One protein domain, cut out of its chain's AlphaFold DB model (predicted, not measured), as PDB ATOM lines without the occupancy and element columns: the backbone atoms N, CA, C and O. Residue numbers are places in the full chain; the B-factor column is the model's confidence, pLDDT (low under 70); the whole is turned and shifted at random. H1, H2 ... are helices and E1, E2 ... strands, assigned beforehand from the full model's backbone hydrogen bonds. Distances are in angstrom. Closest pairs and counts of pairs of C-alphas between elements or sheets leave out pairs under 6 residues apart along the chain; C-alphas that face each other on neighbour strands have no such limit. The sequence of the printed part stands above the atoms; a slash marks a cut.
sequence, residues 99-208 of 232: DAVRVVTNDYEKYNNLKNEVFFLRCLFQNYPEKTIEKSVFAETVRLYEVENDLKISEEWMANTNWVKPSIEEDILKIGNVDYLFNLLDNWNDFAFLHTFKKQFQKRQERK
ATOM      1  N   ASP A  99     -95.863 -48.755 102.153       85.75
ATOM      2  CA  ASP A  99     -95.265 -50.041 101.770       85.75
ATOM      3  C   ASP A  99     -96.232 -50.952 101.010       85.75
ATOM      4  O   ASP A  99     -95.848 -51.521  99.990       85.75
ATOM      5  N   ALA A 100     -97.500 -51.025 101.431       86.12
ATOM      6  CA  ALA A 100     -98.523 -51.783 100.711       86.12
ATOM      7  C   ALA A 100     -98.682 -51.276  99.267       86.12
ATOM      8  O   ALA A 100     -98.591 -52.048  98.317       86.12
ATOM      9  N   VAL A 101     -98.811 -49.958  99.091       89.44
ATOM     10  CA  VAL A 101     -98.936 -49.316  97.774       89.44
ATOM     11  C   VAL A 101     -97.672 -49.493  96.939       89.44
ATOM     12  O   VAL A 101     -97.751 -49.637  95.721       89.44
ATOM     13  N   ARG A 102     -96.498 -49.551  97.569       87.38
ATOM     14  CA  ARG A 102     -95.230 -49.816  96.885       87.38
ATOM     15  C   ARG A 102     -95.196 -51.209  96.262       87.38
ATOM     16  O   ARG A 102     -94.682 -51.336  95.156       87.38
ATOM     17  N   VAL A 103     -95.743 -52.223  96.934       86.94
ATOM     18  CA  VAL A 103     -95.884 -53.573  96.358       86.94
ATOM     19  C   VAL A 103     -96.771 -53.515  95.118       86.94
ATOM     20  O   VAL A 103     -96.344 -53.953  94.055       86.94
ATOM     21  N   VAL A 104     -97.927 -52.852  95.212       87.38
ATOM     22  CA  VAL A 104     -98.842 -52.698  94.067       87.38
ATOM     23  C   VAL A 104     -98.215 -51.916  92.918       87.38
ATOM     24  O   VAL A 104     -98.355 -52.275  91.756       87.38
ATOM     25  N   THR A 105     -97.425 -50.894  93.233       89.00
ATOM     26  CA  THR A 105     -96.665 -50.118  92.246       89.00
ATOM     27  C   THR A 105     -95.589 -50.968  91.553       89.00
ATOM     28  O   THR A 105     -95.269 -50.736  90.389       89.00
ATOM     29  N   ASN A 106     -95.008 -51.959  92.239       87.31
ATOM     30  CA  ASN A 106     -94.085 -52.911  91.615       87.31
ATOM     31  C   ASN A 106     -94.827 -53.895  90.709       87.31
ATOM     32  O   ASN A 106     -94.301 -54.287  89.673       87.31
ATOM     33  N   ASP A 107     -96.033 -54.304  91.088       85.81
ATOM     34  CA  ASP A 107     -96.854 -55.166  90.245       85.81
ATOM     35  C   ASP A 107     -97.364 -54.416  89.010       85.81
ATOM     36  O   ASP A 107     -97.331 -54.971  87.915       85.81
ATOM     37  N   TYR A 108     -97.694 -53.125  89.137       89.38
ATOM     38  CA  TYR A 108     -97.933 -52.245  87.991       89.38
ATOM     39  C   TYR A 108     -96.769 -52.303  86.992       89.38
ATOM     40  O   TYR A 108     -96.993 -52.451  85.798       89.38
ATOM     41  N   GLU A 109     -95.519 -52.230  87.463       87.25
ATOM     42  CA  GLU A 109     -94.337 -52.304  86.591       87.25
ATOM     43  C   GLU A 109     -94.276 -53.620  85.799       87.25
ATOM     44  O   GLU A 109     -93.893 -53.605  84.630       87.25
ATOM     45  N   LYS A 110     -94.715 -54.738  86.394       85.00
ATOM     46  CA  LYS A 110     -94.792 -56.041  85.714       85.00
ATOM     47  C   LYS A 110     -95.913 -56.092  84.677       85.00
ATOM     48  O   LYS A 110     -95.738 -56.698  83.625       85.00
ATOM     49  N   TYR A 111     -97.058 -55.482  84.979       84.44
ATOM     50  CA  TYR A 111     -98.268 -55.580  84.159       84.44
ATOM     51  C   TYR A 111     -98.490 -54.393  83.216       84.44
ATOM     52  O   TYR A 111     -99.433 -54.418  82.434       84.44
ATOM     53  N   ASN A 112     -97.631 -53.371  83.235       85.62
ATOM     54  CA  ASN A 112     -97.813 -52.144  82.452       85.62
ATOM     55  C   ASN A 112     -98.013 -52.402  80.948       85.62
ATOM     56  O   ASN A 112     -98.799 -51.710  80.307       85.62
ATOM     57  N   ASN A 113     -97.323 -53.406  80.401       85.69
ATOM     58  CA  ASN A 113     -97.413 -53.772  78.984       85.69
ATOM     59  C   ASN A 113     -98.519 -54.800  78.696       85.69
ATOM     60  O   ASN A 113     -98.766 -55.106  77.539       85.69
ATOM     61  N   LEU A 114     -99.160 -55.329  79.742       84.62
ATOM     62  CA  LEU A 114    -100.103 -56.450  79.701       84.62
ATOM     63  C   LEU A 114    -101.483 -56.033  80.222       84.62
ATOM     64  O   LEU A 114    -102.207 -56.790  80.870       84.62
ATOM     65  N   LYS A 115    -101.823 -54.756  80.023       84.94
ATOM     66  CA  LYS A 115    -103.062 -54.166  80.529       84.94
ATOM     67  C   LYS A 115    -104.283 -54.935  80.014       84.94
ATOM     68  O   LYS A 115    -105.212 -55.178  80.780       84.94
ATOM     69  N   ASN A 116    -104.258 -55.335  78.747       85.56
ATOM     70  CA  ASN A 116    -105.366 -56.007  78.075       85.56
ATOM     71  C   ASN A 116    -105.610 -57.411  78.634       85.56
ATOM     72  O   ASN A 116    -106.755 -57.815  78.804       85.56
ATOM     73  N   GLU A 117    -104.543 -58.120  78.985       87.00
ATOM     74  CA  GLU A 117    -104.587 -59.442  79.595       87.00
ATOM     75  C   GLU A 117    -105.119 -59.372  81.031       87.00
ATOM     76  O   GLU A 117    -105.915 -60.211  81.451       87.00
ATOM     77  N   VAL A 118    -104.759 -58.326  81.780       86.31
ATOM     78  CA  VAL A 118    -105.339 -58.080  83.109       86.31
ATOM     79  C   VAL A 118    -106.832 -57.726  83.002       86.31
ATOM     80  O   VAL A 118    -107.626 -58.182  83.827       86.31
ATOM     81  N   PHE A 119    -107.243 -56.972  81.974       87.19
ATOM     82  CA  PHE A 119    -108.663 -56.738  81.673       87.19
ATOM     83  C   PHE A 119    -109.399 -58.031  81.308       87.19
ATOM     84  O   PHE A 119    -110.484 -58.276  81.833       87.19
ATOM     85  N   PHE A 120    -108.789 -58.896  80.496       87.88
ATOM     86  CA  PHE A 120    -109.356 -60.198  80.156       87.88
ATOM     87  C   PHE A 120    -109.612 -61.052  81.404       87.88
ATOM     88  O   PHE A 120    -110.696 -61.611  81.553       87.88
ATOM     89  N   LEU A 121    -108.666 -61.092  82.351       86.75
ATOM     90  CA  LEU A 121    -108.853 -61.800  83.623       86.75
ATOM     91  C   LEU A 121    -110.044 -61.266  84.432       86.75
ATOM     92  O   LEU A 121    -110.733 -62.048  85.087       86.75
ATOM     93  N   ARG A 122    -110.313 -59.955  84.375       87.00
ATOM     94  CA  ARG A 122    -111.508 -59.362  84.993       87.00
ATOM     95  C   ARG A 122    -112.784 -59.852  84.326       87.00
ATOM     96  O   ARG A 122    -113.687 -60.281  85.040       87.00
ATOM     97  N   CYS A 123    -112.840 -59.841  82.996       85.62
ATOM     98  CA  CYS A 123    -113.983 -60.366  82.250       85.62
ATOM     99  C   CYS A 123    -114.218 -61.849  82.568       85.62
ATOM    100  O   CYS A 123    -115.335 -62.248  82.884       85.62
ATOM    101  N   LEU A 124    -113.151 -62.652  82.576       86.00
ATOM    102  CA  LEU A 124    -113.205 -64.076  82.902       86.00
ATOM    103  C   LEU A 124    -113.759 -64.311  84.320       86.00
ATOM    104  O   LEU A 124    -114.664 -65.112  84.518       86.00
ATOM    105  N   PHE A 125    -113.255 -63.586  85.316       85.75
ATOM    106  CA  PHE A 125    -113.697 -63.748  86.701       85.75
ATOM    107  C   PHE A 125    -115.140 -63.277  86.938       85.75
ATOM    108  O   PHE A 125    -115.836 -63.840  87.778       85.75
ATOM    109  N   GLN A 126    -115.602 -62.258  86.206       85.62
ATOM    110  CA  GLN A 126    -116.983 -61.767  86.293       85.62
ATOM    111  C   GLN A 126    -117.983 -62.702  85.604       85.62
ATOM    112  O   GLN A 126    -119.087 -62.885  86.112       85.62
ATOM    113  N   ASN A 127    -117.593 -63.314  84.483       85.19
ATOM    114  CA  ASN A 127    -118.463 -64.200  83.710       85.19
ATOM    115  C   ASN A 127    -118.598 -65.602  84.328       85.19
ATOM    116  O   ASN A 127    -119.611 -66.263  84.115       85.19
ATOM    117  N   TYR A 128    -117.612 -66.044  85.118       85.00
ATOM    118  CA  TYR A 128    -117.588 -67.373  85.740       85.00
ATOM    119  C   TYR A 128    -117.567 -67.275  87.276       85.00
ATOM    120  O   TYR A 128    -116.501 -67.388  87.891       85.00
ATOM    121  N   PRO A 129    -118.732 -67.106  87.935       79.94
ATOM    122  CA  PRO A 129    -118.813 -66.928  89.390       79.94
ATOM    123  C   PRO A 129    -118.334 -68.155  90.182       79.94
ATOM    124  O   PRO A 129    -117.831 -68.012  91.297       79.94
ATOM    125  N   GLU A 130    -118.427 -69.351  89.594       81.81
ATOM    126  CA  GLU A 130    -117.926 -70.605  90.177       81.81
ATOM    127  C   GLU A 130    -116.393 -70.729  90.109       81.81
ATOM    128  O   GLU A 130    -115.804 -71.599  90.750       81.81
ATOM    129  N   LYS A 131    -115.722 -69.807  89.400       83.06
ATOM    130  CA  LYS A 131    -114.260 -69.759  89.217       83.06
ATOM    131  C   LYS A 131    -113.698 -71.018  88.554       83.06
ATOM    132  O   LYS A 131    -112.523 -71.344  88.736       83.06
ATOM    133  N   THR A 132    -114.527 -71.703  87.777       83.50
ATOM    134  CA  THR A 132    -114.193 -72.895  87.000       83.50
ATOM    135  C   THR A 132    -114.684 -72.733  85.569       83.50
ATOM    136  O   THR A 132    -115.768 -72.200  85.343       83.50
ATOM    137  N   ILE A 133    -113.877 -73.171  84.606       85.19
ATOM    138  CA  ILE A 133    -114.186 -73.119  83.174       85.19
ATOM    139  C   ILE A 133    -113.594 -74.349  82.482       85.19
ATOM    140  O   ILE A 133    -112.475 -74.750  82.791       85.19
ATOM    141  N   GLU A 134    -114.319 -74.959  81.551       85.44
ATOM    142  CA  GLU A 134    -113.779 -76.050  80.730       85.44
ATOM    143  C   GLU A 134    -112.705 -75.532  79.760       85.44
ATOM    144  O   GLU A 134    -112.796 -74.416  79.242       85.44
ATOM    145  N   LYS A 135    -111.688 -76.350  79.465       82.69
ATOM    146  CA  LYS A 135    -110.597 -75.972  78.543       82.69
ATOM    147  C   LYS A 135    -111.083 -75.578  77.143       82.69
ATOM    148  O   LYS A 135    -110.546 -74.639  76.555       82.69
ATOM    149  N   SER A 136    -112.081 -76.286  76.617       82.81
ATOM    150  CA  SER A 136    -112.712 -76.016  75.315       82.81
ATOM    151  C   SER A 136    -113.344 -74.621  75.283       82.81
ATOM    152  O   SER A 136    -113.041 -73.814  74.405       82.81
ATOM    153  N   VAL A 137    -114.146 -74.314  76.303       84.06
ATOM    154  CA  VAL A 137    -114.850 -73.037  76.469       84.06
ATOM    155  C   VAL A 137    -113.869 -71.891  76.729       84.06
ATOM    156  O   VAL A 137    -114.069 -70.774  76.250       84.06
ATOM    157  N   PHE A 138    -112.769 -72.151  77.438       84.81
ATOM    158  CA  PHE A 138    -111.712 -71.166  77.653       84.81
ATOM    159  C   PHE A 138    -111.049 -70.733  76.341       84.81
ATOM    160  O   PHE A 138    -110.925 -69.533  76.096       84.81
ATOM    161  N   ALA A 139    -110.671 -71.683  75.479       83.94
ATOM    162  CA  ALA A 139    -110.060 -71.376  74.185       83.94
ATOM    163  C   ALA A 139    -111.003 -70.558  73.283       83.94
ATOM    164  O   ALA A 139    -110.572 -69.615  72.616       83.94
ATOM    165  N   GLU A 140    -112.298 -70.873  73.306       87.06
ATOM    166  CA  GLU A 140    -113.311 -70.108  72.578       87.06
ATOM    167  C   GLU A 140    -113.496 -68.696  73.153       87.06
ATOM    168  O   GLU A 140    -113.520 -67.724  72.398       87.06
ATOM    169  N   THR A 141    -113.526 -68.559  74.481       85.44
ATOM    170  CA  THR A 141    -113.645 -67.261  75.170       85.44
ATOM    171  C   THR A 141    -112.457 -66.345  74.860       85.44
ATOM    172  O   THR A 141    -112.651 -65.153  74.620       85.44
ATOM    173  N   VAL A 142    -111.233 -66.887  74.824       86.81
ATOM    174  CA  VAL A 142    -110.033 -66.138  74.411       86.81
ATOM    175  C   VAL A 142    -110.196 -65.638  72.978       86.81
ATOM    176  O   VAL A 142    -110.053 -64.443  72.736       86.81
ATOM    177  N   ARG A 143    -110.574 -66.521  72.045       86.50
ATOM    178  CA  ARG A 143    -110.731 -66.158  70.629       86.50
ATOM    179  C   ARG A 143    -111.787 -65.074  70.421       86.50
ATOM    180  O   ARG A 143    -111.579 -64.166  69.622       86.50
ATOM    181  N   LEU A 144    -112.922 -65.172  71.114       87.50
ATOM    182  CA  LEU A 144    -113.983 -64.165  71.044       87.50
ATOM    183  C   LEU A 144    -113.487 -62.809  71.550       87.50
ATOM    184  O   LEU A 144    -113.663 -61.805  70.867       87.50
ATOM    185  N   TYR A 145    -112.794 -62.791  72.689       87.00
ATOM    186  CA  TYR A 145    -112.262 -61.557  73.261       87.00
ATOM    187  C   TYR A 145    -111.206 -60.892  72.364       87.00
ATOM    188  O   TYR A 145    -111.209 -59.667  72.222       87.00
ATOM    189  N   GLU A 146    -110.323 -61.679  71.743       89.62
ATOM    190  CA  GLU A 146    -109.323 -61.191  70.784       89.62
ATOM    191  C   GLU A 146    -109.969 -60.541  69.554       89.62
ATOM    192  O   GLU A 146    -109.540 -59.470  69.126       89.62
ATOM    193  N   VAL A 147    -111.036 -61.151  69.024       89.88
ATOM    194  CA  VAL A 147    -111.788 -60.618  67.876       89.88
ATOM    195  C   VAL A 147    -112.550 -59.347  68.245       89.88
ATOM    196  O   VAL A 147    -112.520 -58.380  67.489       89.88
ATOM    197  N   GLU A 148    -113.227 -59.325  69.394       88.69
ATOM    198  CA  GLU A 148    -114.026 -58.171  69.829       88.69
ATOM    199  C   GLU A 148    -113.178 -56.926  70.105       88.69
ATOM    200  O   GLU A 148    -113.642 -55.806  69.892       88.69
ATOM    201  N   ASN A 149    -111.944 -57.111  70.576       85.25
ATOM    202  CA  ASN A 149    -111.080 -56.016  71.014       85.25
ATOM    203  C   ASN A 149    -109.893 -55.748  70.071       85.25
ATOM    204  O   ASN A 149    -109.032 -54.941  70.421       85.25
ATOM    205  N   ASP A 150    -109.847 -56.411  68.909       86.62
ATOM    206  CA  ASP A 150    -108.771 -56.317  67.905       86.62
ATOM    207  C   ASP A 150    -107.366 -56.397  68.535       86.62
ATOM    208  O   ASP A 150    -106.499 -55.538  68.357       86.62
ATOM    209  N   LEU A 151    -107.163 -57.419  69.367       87.31
ATOM    210  CA  LEU A 151    -105.927 -57.613  70.122       87.31
ATOM    211  C   LEU A 151    -105.559 -59.086  70.211       87.31
ATOM    212  O   LEU A 151    -106.397 -59.963  70.034       87.31
ATOM    213  N   LYS A 152    -104.292 -59.351  70.530       85.44
ATOM    214  CA  LYS A 152    -103.792 -60.701  70.777       85.44
ATOM    215  C   LYS A 152    -103.369 -60.839  72.231       85.44
ATOM    216  O   LYS A 152    -102.542 -60.056  72.699       85.44
ATOM    217  N   ILE A 153    -103.921 -61.824  72.927       84.88
ATOM    218  CA  ILE A 153    -103.536 -62.156  74.298       84.88
ATOM    219  C   ILE A 153    -102.224 -62.940  74.256       84.88
ATOM    220  O   ILE A 153    -102.037 -63.858  73.457       84.88
ATOM    221  N   SER A 154    -101.286 -62.592  75.137       82.12
ATOM    222  CA  SER A 154    -100.055 -63.365  75.284       82.12
ATOM    223  C   SER A 154    -100.331 -64.737  75.915       82.12
ATOM    224  O   SER A 154    -100.494 -64.861  77.130       82.12
ATOM    225  N   GLU A 155    -100.329 -65.787  75.089       77.50
ATOM    226  CA  GLU A 155    -100.414 -67.185  75.541       77.50
ATOM    227  C   GLU A 155     -99.286 -67.538  76.521       77.50
ATOM    228  O   GLU A 155     -99.521 -68.181  77.542       77.50
ATOM    229  N   GLU A 156     -98.065 -67.061  76.252       81.06
ATOM    230  CA  GLU A 156     -96.903 -67.258  77.122       81.06
ATOM    231  C   GLU A 156     -97.135 -66.647  78.508       81.06
ATOM    232  O   GLU A 156     -96.841 -67.272  79.528       81.06
ATOM    233  N   TRP A 157     -97.704 -65.441  78.578       81.75
ATOM    234  CA  TRP A 157     -98.020 -64.819  79.858       81.75
ATOM    235  C   TRP A 157     -99.142 -65.552  80.597       81.75
ATOM    236  O   TRP A 157     -99.034 -65.779  81.803       81.75
ATOM    237  N   MET A 158    -100.195 -65.966  79.891       77.75
ATOM    238  CA  MET A 158    -101.297 -66.732  80.481       77.75
ATOM    239  C   MET A 158    -100.822 -68.082  81.035       77.75
ATOM    240  O   MET A 158    -101.259 -68.477  82.111       77.75
ATOM    241  N   ALA A 159     -99.884 -68.749  80.357       75.69
ATOM    242  CA  ALA A 159     -99.290 -70.004  80.818       75.69
ATOM    243  C   ALA A 159     -98.308 -69.809  81.989       75.69
ATOM    244  O   ALA A 159     -98.266 -70.620  82.913       75.69
ATOM    245  N   ASN A 160     -97.523 -68.728  81.967       75.62
ATOM    246  CA  ASN A 160     -96.538 -68.428  83.010       75.62
ATOM    247  C   ASN A 160     -97.166 -67.852  84.282       75.62
ATOM    248  O   ASN A 160     -96.557 -67.884  85.357       75.62
ATOM    249  N   THR A 161     -98.370 -67.294  84.185       74.94
ATOM    250  CA  THR A 161     -99.073 -66.760  85.343       74.94
ATOM    251  C   THR A 161     -99.934 -67.810  86.026       74.94
ATOM    252  O   THR A 161    -100.619 -68.624  85.426       74.94
ATOM    253  N   ASN A 162     -99.948 -67.755  87.355       76.31
ATOM    254  CA  ASN A 162    -100.702 -68.679  88.198       76.31
ATOM    255  C   ASN A 162    -102.210 -68.347  88.277       76.31
ATOM    256  O   ASN A 162    -102.866 -68.777  89.228       76.31
ATOM    257  N   TRP A 163    -102.742 -67.560  87.332       81.44
ATOM    258  CA  TRP A 163    -104.107 -67.026  87.371       81.44
ATOM    259  C   TRP A 163    -105.154 -67.988  86.817       81.44
ATOM    260  O   TRP A 163    -106.276 -67.980  87.306       81.44
ATOM    261  N   VAL A 164    -104.799 -68.831  85.851       80.75
ATOM    262  CA  VAL A 164    -105.671 -69.889  85.330       80.75
ATOM    263  C   VAL A 164    -104.883 -71.187  85.400       80.75
ATOM    264  O   VAL A 164    -103.823 -71.304  84.793       80.75
ATOM    265  N   LYS A 165    -105.349 -72.146  86.201       82.31
ATOM    266  CA  LYS A 165    -104.636 -73.411  86.431       82.31
ATOM    267  C   LYS A 165    -105.528 -74.604  86.152       82.31
ATOM    268  O   LYS A 165    -106.707 -74.526  86.471       82.31
ATOM    269  N   PRO A 166    -104.989 -75.724  85.656       77.38
ATOM    270  CA  PRO A 166    -105.744 -76.967  85.635       77.38
ATOM    271  C   PRO A 166    -106.181 -77.354  87.057       77.38
ATOM    272  O   PRO A 166    -105.428 -77.199  88.024       77.38
ATOM    273  N   SER A 167    -107.430 -77.795  87.173       77.25
ATOM    274  CA  SER A 167    -107.991 -78.416  88.368       77.25
ATOM    275  C   SER A 167    -107.464 -79.850  88.512       77.25
ATOM    276  O   SER A 167    -106.676 -80.327  87.698       77.25
ATOM    277  N   ILE A 168    -107.899 -80.542  89.568       69.19
ATOM    278  CA  ILE A 168    -107.641 -81.980  89.765       69.19
ATOM    279  C   ILE A 168    -108.239 -82.794  88.602       69.19
ATOM    280  O   ILE A 168    -107.694 -83.824  88.220       69.19
ATOM    281  N   GLU A 169    -109.330 -82.300  88.020       73.12
ATOM    282  CA  GLU A 169    -109.908 -82.795  86.774       73.12
ATOM    283  C   GLU A 169    -109.216 -82.105  85.597       73.12
ATOM    284  O   GLU A 169    -109.277 -80.880  85.468       73.12
ATOM    285  N   GLU A 170    -108.536 -82.884  84.751       68.44
ATOM    286  CA  GLU A 170    -107.667 -82.359  83.690       68.44
ATOM    287  C   GLU A 170    -108.400 -81.465  82.678       68.44
ATOM    288  O   GLU A 170    -107.753 -80.616  82.068       68.44
ATOM    289  N   ASP A 171    -109.719 -81.592  82.528       78.00
ATOM    290  CA  ASP A 171    -110.522 -80.799  81.585       78.00
ATOM    291  C   ASP A 171    -111.064 -79.480  82.154       78.00
ATOM    292  O   ASP A 171    -111.521 -78.621  81.394       78.00
ATOM    293  N   ILE A 172    -110.947 -79.263  83.469       82.50
ATOM    294  CA  ILE A 172    -111.438 -78.055  84.137       82.50
ATOM    295  C   ILE A 172    -110.267 -77.148  84.509       82.50
ATOM    296  O   ILE A 172    -109.295 -77.560  85.136       82.50
ATOM    297  N   LEU A 173    -110.380 -75.869  84.170       82.50
ATOM    298  CA  LEU A 173    -109.482 -74.808  84.600       82.50
ATOM    299  C   LEU A 173    -110.096 -74.053  85.781       82.50
ATOM    300  O   LEU A 173    -111.244 -73.623  85.745       82.50
ATOM    301  N   LYS A 174    -109.302 -73.856  86.829       84.88
ATOM    302  CA  LYS A 174    -109.608 -73.032  87.991       84.88
ATOM    303  C   LYS A 174    -109.035 -71.630  87.816       84.88
ATOM    304  O   LYS A 174    -107.839 -71.455  87.574       84.88
ATOM    305  N   ILE A 175    -109.889 -70.640  88.026       83.81
ATOM    306  CA  ILE A 175    -109.556 -69.222  87.985       83.81
ATOM    307  C   ILE A 175    -109.122 -68.791  89.392       83.81
ATOM    308  O   ILE A 175    -109.831 -68.977  90.385       83.81
ATOM    309  N   GLY A 176    -107.915 -68.245  89.493       79.19
ATOM    310  CA  GLY A 176    -107.365 -67.674  90.714       79.19
ATOM    311  C   GLY A 176    -108.146 -66.438  91.163       79.19
ATOM    312  O   GLY A 176    -108.861 -65.810  90.385       79.19
ATOM    313  N   ASN A 177    -108.010 -66.064  92.436       80.19
ATOM    314  CA  ASN A 177    -108.607 -64.815  92.899       80.19
ATOM    315  C   ASN A 177    -107.845 -63.616  92.305       80.19
ATOM    316  O   ASN A 177    -106.709 -63.358  92.700       80.19
ATOM    317  N   VAL A 178    -108.496 -62.884  91.400       82.19
ATOM    318  CA  VAL A 178    -107.964 -61.694  90.722       82.19
ATOM    319  C   VAL A 178    -108.516 -60.370  91.276       82.19
ATOM    320  O   VAL A 178    -108.199 -59.319  90.726       82.19
ATOM    321  N   ASP A 179    -109.257 -60.377  92.393       79.81
ATOM    322  CA  ASP A 179    -109.853 -59.174  93.018       79.81
ATOM    323  C   ASP A 179    -108.814 -58.065  93.252       79.81
ATOM    324  O   ASP A 179    -109.064 -56.874  93.063       79.81
ATOM    325  N   TYR A 180    -107.596 -58.460  93.628       80.62
ATOM    326  CA  TYR A 180    -106.468 -57.548  93.793       80.62
ATOM    327  C   TYR A 180    -106.122 -56.785  92.504       80.62
ATOM    328  O   TYR A 180    -105.856 -55.582  92.549       80.62
ATOM    329  N   LEU A 181    -106.152 -57.465  91.355       80.75
ATOM    330  CA  LEU A 181    -105.868 -56.857  90.058       80.75
ATOM    331  C   LEU A 181    -106.946 -55.844  89.665       80.75
ATOM    332  O   LEU A 181    -106.651 -54.908  88.928       80.75
ATOM    333  N   PHE A 182    -108.169 -55.960  90.189       83.56
ATOM    334  CA  PHE A 182    -109.225 -54.982  89.918       83.56
ATOM    335  C   PHE A 182    -108.918 -53.646  90.578       83.56
ATOM    336  O   PHE A 182    -109.007 -52.617  89.921       83.56
ATOM    337  N   ASN A 183    -108.424 -53.658  91.819       83.44
ATOM    338  CA  ASN A 183    -107.977 -52.433  92.488       83.44
ATOM    339  C   ASN A 183    -106.833 -51.742  91.723       83.44
ATOM    340  O   ASN A 183    -106.791 -50.509  91.657       83.44
ATOM    341  N   LEU A 184    -105.923 -52.531  91.139       86.06
ATOM    342  CA  LEU A 184    -104.857 -52.037  90.265       86.06
ATOM    343  C   LEU A 184    -105.430 -51.415  88.978       86.06
ATOM    344  O   LEU A 184    -105.027 -50.313  88.609       86.06
ATOM    345  N   LEU A 185    -106.372 -52.095  88.315       87.69
ATOM    346  CA  LEU A 185    -107.030 -51.623  87.090       87.69
ATOM    347  C   LEU A 185    -107.850 -50.348  87.315       87.69
ATOM    348  O   LEU A 185    -107.721 -49.392  86.551       87.69
ATOM    349  N   ASP A 186    -108.660 -50.312  88.370       89.19
ATOM    350  CA  ASP A 186    -109.563 -49.198  88.672       89.19
ATOM    351  C   ASP A 186    -108.794 -47.904  88.985       89.19
ATOM    352  O   ASP A 186    -109.309 -46.805  88.798       89.19
ATOM    353  N   ASN A 187    -107.533 -48.019  89.413       89.62
ATOM    354  CA  ASN A 187    -106.664 -46.883  89.710       89.62
ATOM    355  C   ASN A 187    -105.392 -46.886  88.846       89.62
ATOM    356  O   ASN A 187    -104.330 -46.434  89.280       89.62
ATOM    357  N   TRP A 188    -105.489 -47.393  87.613       90.00
ATOM    358  CA  TRP A 188    -104.340 -47.588  86.722       90.00
ATOM    359  C   TRP A 188    -103.483 -46.329  86.553       90.00
ATOM    360  O   TRP A 188    -102.258 -46.386  86.638       90.00
ATOM    361  N   ASN A 189    -104.129 -45.177  86.351       90.56
ATOM    362  CA  ASN A 189    -103.447 -43.899  86.141       90.56
ATOM    363  C   ASN A 189    -102.715 -43.419  87.402       90.56
ATOM    364  O   ASN A 189    -101.592 -42.923  87.311       90.56
ATOM    365  N   ASP A 190    -103.314 -43.621  88.577       92.50
ATOM    366  CA  ASP A 190    -102.683 -43.283  89.852       92.50
ATOM    367  C   ASP A 190    -101.443 -44.165  90.085       92.50
ATOM    368  O   ASP A 190    -100.389 -43.672  90.489       92.50
ATOM    369  N   PHE A 191    -101.516 -45.465  89.772       92.25
ATOM    370  CA  PHE A 191    -100.362 -46.365  89.876       92.25
ATOM    371  C   PHE A 191     -99.276 -46.076  88.831       92.25
ATOM    372  O   PHE A 191     -98.089 -46.137  89.161       92.25
ATOM    373  N   ALA A 192     -99.647 -45.671  87.613       91.81
ATOM    374  CA  ALA A 192     -98.709 -45.203  86.592       91.81
ATOM    375  C   ALA A 192     -97.924 -43.963  87.056       91.81
ATOM    376  O   ALA A 192     -96.697 -43.871  86.885       91.81
ATOM    377  N   PHE A 193     -98.632 -43.026  87.689       94.25
ATOM    378  CA  PHE A 193     -98.048 -41.853  88.325       94.25
ATOM    379  C   PHE A 193     -97.103 -42.245  89.463       94.25
ATOM    380  O   PHE A 193     -95.931 -41.863  89.445       94.25
ATOM    381  N   LEU A 194     -97.564 -43.065  90.413       93.38
ATOM    382  CA  LEU A 194     -96.769 -43.516  91.560       93.38
ATOM    383  C   LEU A 194     -95.518 -44.294  91.140       93.38
ATOM    384  O   LEU A 194     -94.458 -44.136  91.744       93.38
ATOM    385  N   HIS A 195     -95.605 -45.093  90.080       93.31
ATOM    386  CA  HIS A 195     -94.462 -45.803  89.516       93.31
ATOM    387  C   HIS A 195     -93.422 -44.833  88.937       93.31
ATOM    388  O   HIS A 195     -92.221 -44.977  89.185       93.31
ATOM    389  N   THR A 196     -93.869 -43.794  88.230       92.06
ATOM    390  CA  THR A 196     -92.972 -42.756  87.702       92.06
ATOM    391  C   THR A 196     -92.360 -41.929  88.835       92.06
ATOM    392  O   THR A 196     -91.160 -41.645  88.819       92.06
ATOM    393  N   PHE A 197     -93.153 -41.604  89.859       91.62
ATOM    394  CA  PHE A 197     -92.693 -40.932  91.071       91.62
ATOM    395  C   PHE A 197     -91.621 -41.756  91.795       91.62
ATOM    396  O   PHE A 197     -90.544 -41.248  92.105       91.62
ATOM    397  N   LYS A 198     -91.853 -43.063  91.967       90.50
ATOM    398  CA  LYS A 198     -90.883 -44.015  92.529       90.50
ATOM    399  C   LYS A 198     -89.573 -44.032  91.733       90.50
ATOM    400  O   LYS A 198     -88.503 -44.013  92.338       90.50
ATOM    401  N   LYS A 199     -89.628 -44.038  90.395       89.75
ATOM    402  CA  LYS A 199     -88.424 -44.001  89.544       89.75
ATOM    403  C   LYS A 199     -87.636 -42.704  89.718       89.75
ATOM    404  O   LYS A 199     -86.412 -42.740  89.824       89.75
ATOM    405  N   GLN A 200     -88.315 -41.563  89.830       87.06
ATOM    406  CA  GLN A 200     -87.646 -40.295  90.141       87.06
ATOM    407  C   GLN A 200     -87.036 -40.283  91.546       87.06
ATOM    408  O   GLN A 200     -85.925 -39.783  91.733       87.06
ATOM    409  N   PHE A 201     -87.719 -40.886  92.519       82.38
ATOM    410  CA  PHE A 201     -87.203 -41.080  93.871       82.38
ATOM    411  C   PHE A 201     -85.902 -41.892  93.870       82.38
ATOM    412  O   PHE A 201     -84.903 -41.460  94.442       82.38
ATOM    413  N   GLN A 202     -85.873 -43.023  93.160       81.06
ATOM    414  CA  GLN A 202     -84.670 -43.847  92.992       81.06
ATOM    415  C   GLN A 202     -83.542 -43.075  92.296       81.06
ATOM    416  O   GLN A 202     -82.428 -43.022  92.815       81.06
ATOM    417  N   LYS A 203     -83.847 -42.365  91.204       82.19
ATOM    418  CA  LYS A 203     -82.868 -41.546  90.476       82.19
ATOM    419  C   LYS A 203     -82.240 -40.457  91.351       82.19
ATOM    420  O   LYS A 203     -81.040 -40.206  91.245       82.19
ATOM    421  N   ARG A 204     -83.013 -39.803  92.234       77.44
ATOM    422  CA  ARG A 204     -82.460 -38.847  93.215       77.44
ATOM    423  C   ARG A 204     -81.562 -39.547  94.241       77.44
ATOM    424  O   ARG A 204     -80.542 -38.975  94.615       77.44
ATOM    425  N   GLN A 205     -81.888 -40.771  94.660       69.81
ATOM    426  CA  GLN A 205     -81.056 -41.535  95.600       69.81
ATOM    427  C   GLN A 205     -79.729 -42.021  95.012       69.81
ATOM    428  O   GLN A 205     -78.736 -42.079  95.738       69.81
ATOM    429  N   GLU A 206     -79.709 -42.351  93.722       69.25
ATOM    430  CA  GLU A 206     -78.520 -42.825  93.001       69.25
ATOM    431  C   GLU A 206     -77.492 -41.720  92.731       69.25
ATOM    432  O   GLU A 206     -76.319 -42.015  92.485       69.25
ATOM    433  N   ARG A 207     -77.889 -40.441  92.824       64.19
ATOM    434  CA  ARG A 207     -76.957 -39.311  92.704       64.19
ATOM    435  C   ARG A 207     -75.889 -39.406  93.792       64.19
ATOM    436  O   ARG A 207     -76.169 -39.251  94.988       64.19
ATOM    437  N   LYS A 208     -74.650 -39.677  93.375       54.44
ATOM    438  CA  LYS A 208     -73.476 -39.685  94.254       54.44
ATOM    439  C   LYS A 208     -73.279 -38.299  94.872       54.44
ATOM    440  O   LYS A 208     -73.766 -37.300  94.356       54.44
TER     441      LYS A 208
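What this domain is: This is residues 99 to 208 of the 232 residues of an uncharacterized protein of Bacteroidetes bacterium HGW-Bacteroidetes-2 (UniProt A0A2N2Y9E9). A small three-stranded sheet, E1 E3 E2, forms one end of an elongated, loosely joined model, with H3 rising over it and H2 leading from it through the middle to H5. At the other end H1 and H6 cross, and residues 199 to 208, of which 199 to 206 belong to H6, stick out as an arm. The printed part has 110 residues with six named helices and three named strands, in the order H1 H2 E1 H3 H4 E2 E3 H5 H6; the sheet is antiparallel and the class is mostly helix. The whole is loose, with a radius of gyration of the C-alphas of 16.6 A, and spans 56 by 31 by 23 A.

Where its parts are: The strands are E1, residues 132 to 134, E3, residues 172 to 175, 9.8 A long, and E2, residues 164 to 166. C-alpha 132 is at (-114.193, -72.895, 87.000). The helices are H3, residues 135 to 148, 20.1 A; H2, residues 115 to 127, 18.7 A; H4, residues 155 to 160; H5, residues 179 to 186; H1, residues 99 to 111, 18.7 A; and H6, residues 188 to 206, 27.0 A. H1 begins at C-alpha 99 (-95.265, -50.041, 101.770), and H6 ends at C-alpha 206 (-78.520, -42.825, 93.001).

How they stand to each other: E3 is the inner strand. E1 and E3 are antiparallel at 142 degrees, with N 133 and O 173 within hydrogen-bond range at 2.9 A. E2 and E3, a hairpin, are antiparallel at 149 degrees, with N 174 and O 165 at 2.7 A. E1, H3 H4 and E2 form a split strand-helix-strand unit, two strands running the same way with E3 between them, and its crossover is right-handed. H3 is on the sheet at a height of 13.0 A, over E1 and only just over E3, on which 3 of its 14 C-alphas fall. H2 only grazes the sheet, with residues 121 to 127. H2 touches H5 with residues 118 to 122 alone, the closest C-alphas being those of Arg 122 and Phe 182, 7.0 A apart, at a steep tilt of 53 degrees, opposite ways. H4 is near H2 and apart from H3. H1 touches H6, about perpendicular at 76 degrees; the closest C-alphas, of Thr 105 and His 195, are 5.6 A apart. H6 and the sheet's strands are apart. Every O i to N i+4 pair is within hydrogen-bond range in H1, H2, H3, H4 and H6; in H5, 3 of 4 are.

The domain as a whole: The two C-alphas farthest apart, of Glu 169 and Lys 208, are 56.9 A apart. Without residues 199 to 208 the body spans 44 by 31 by 23 A. The printed part has no cut and no long link. The mean pLDDT of the printed part is 83.9, and residues 168, 170 and 205 to 208 are under 70.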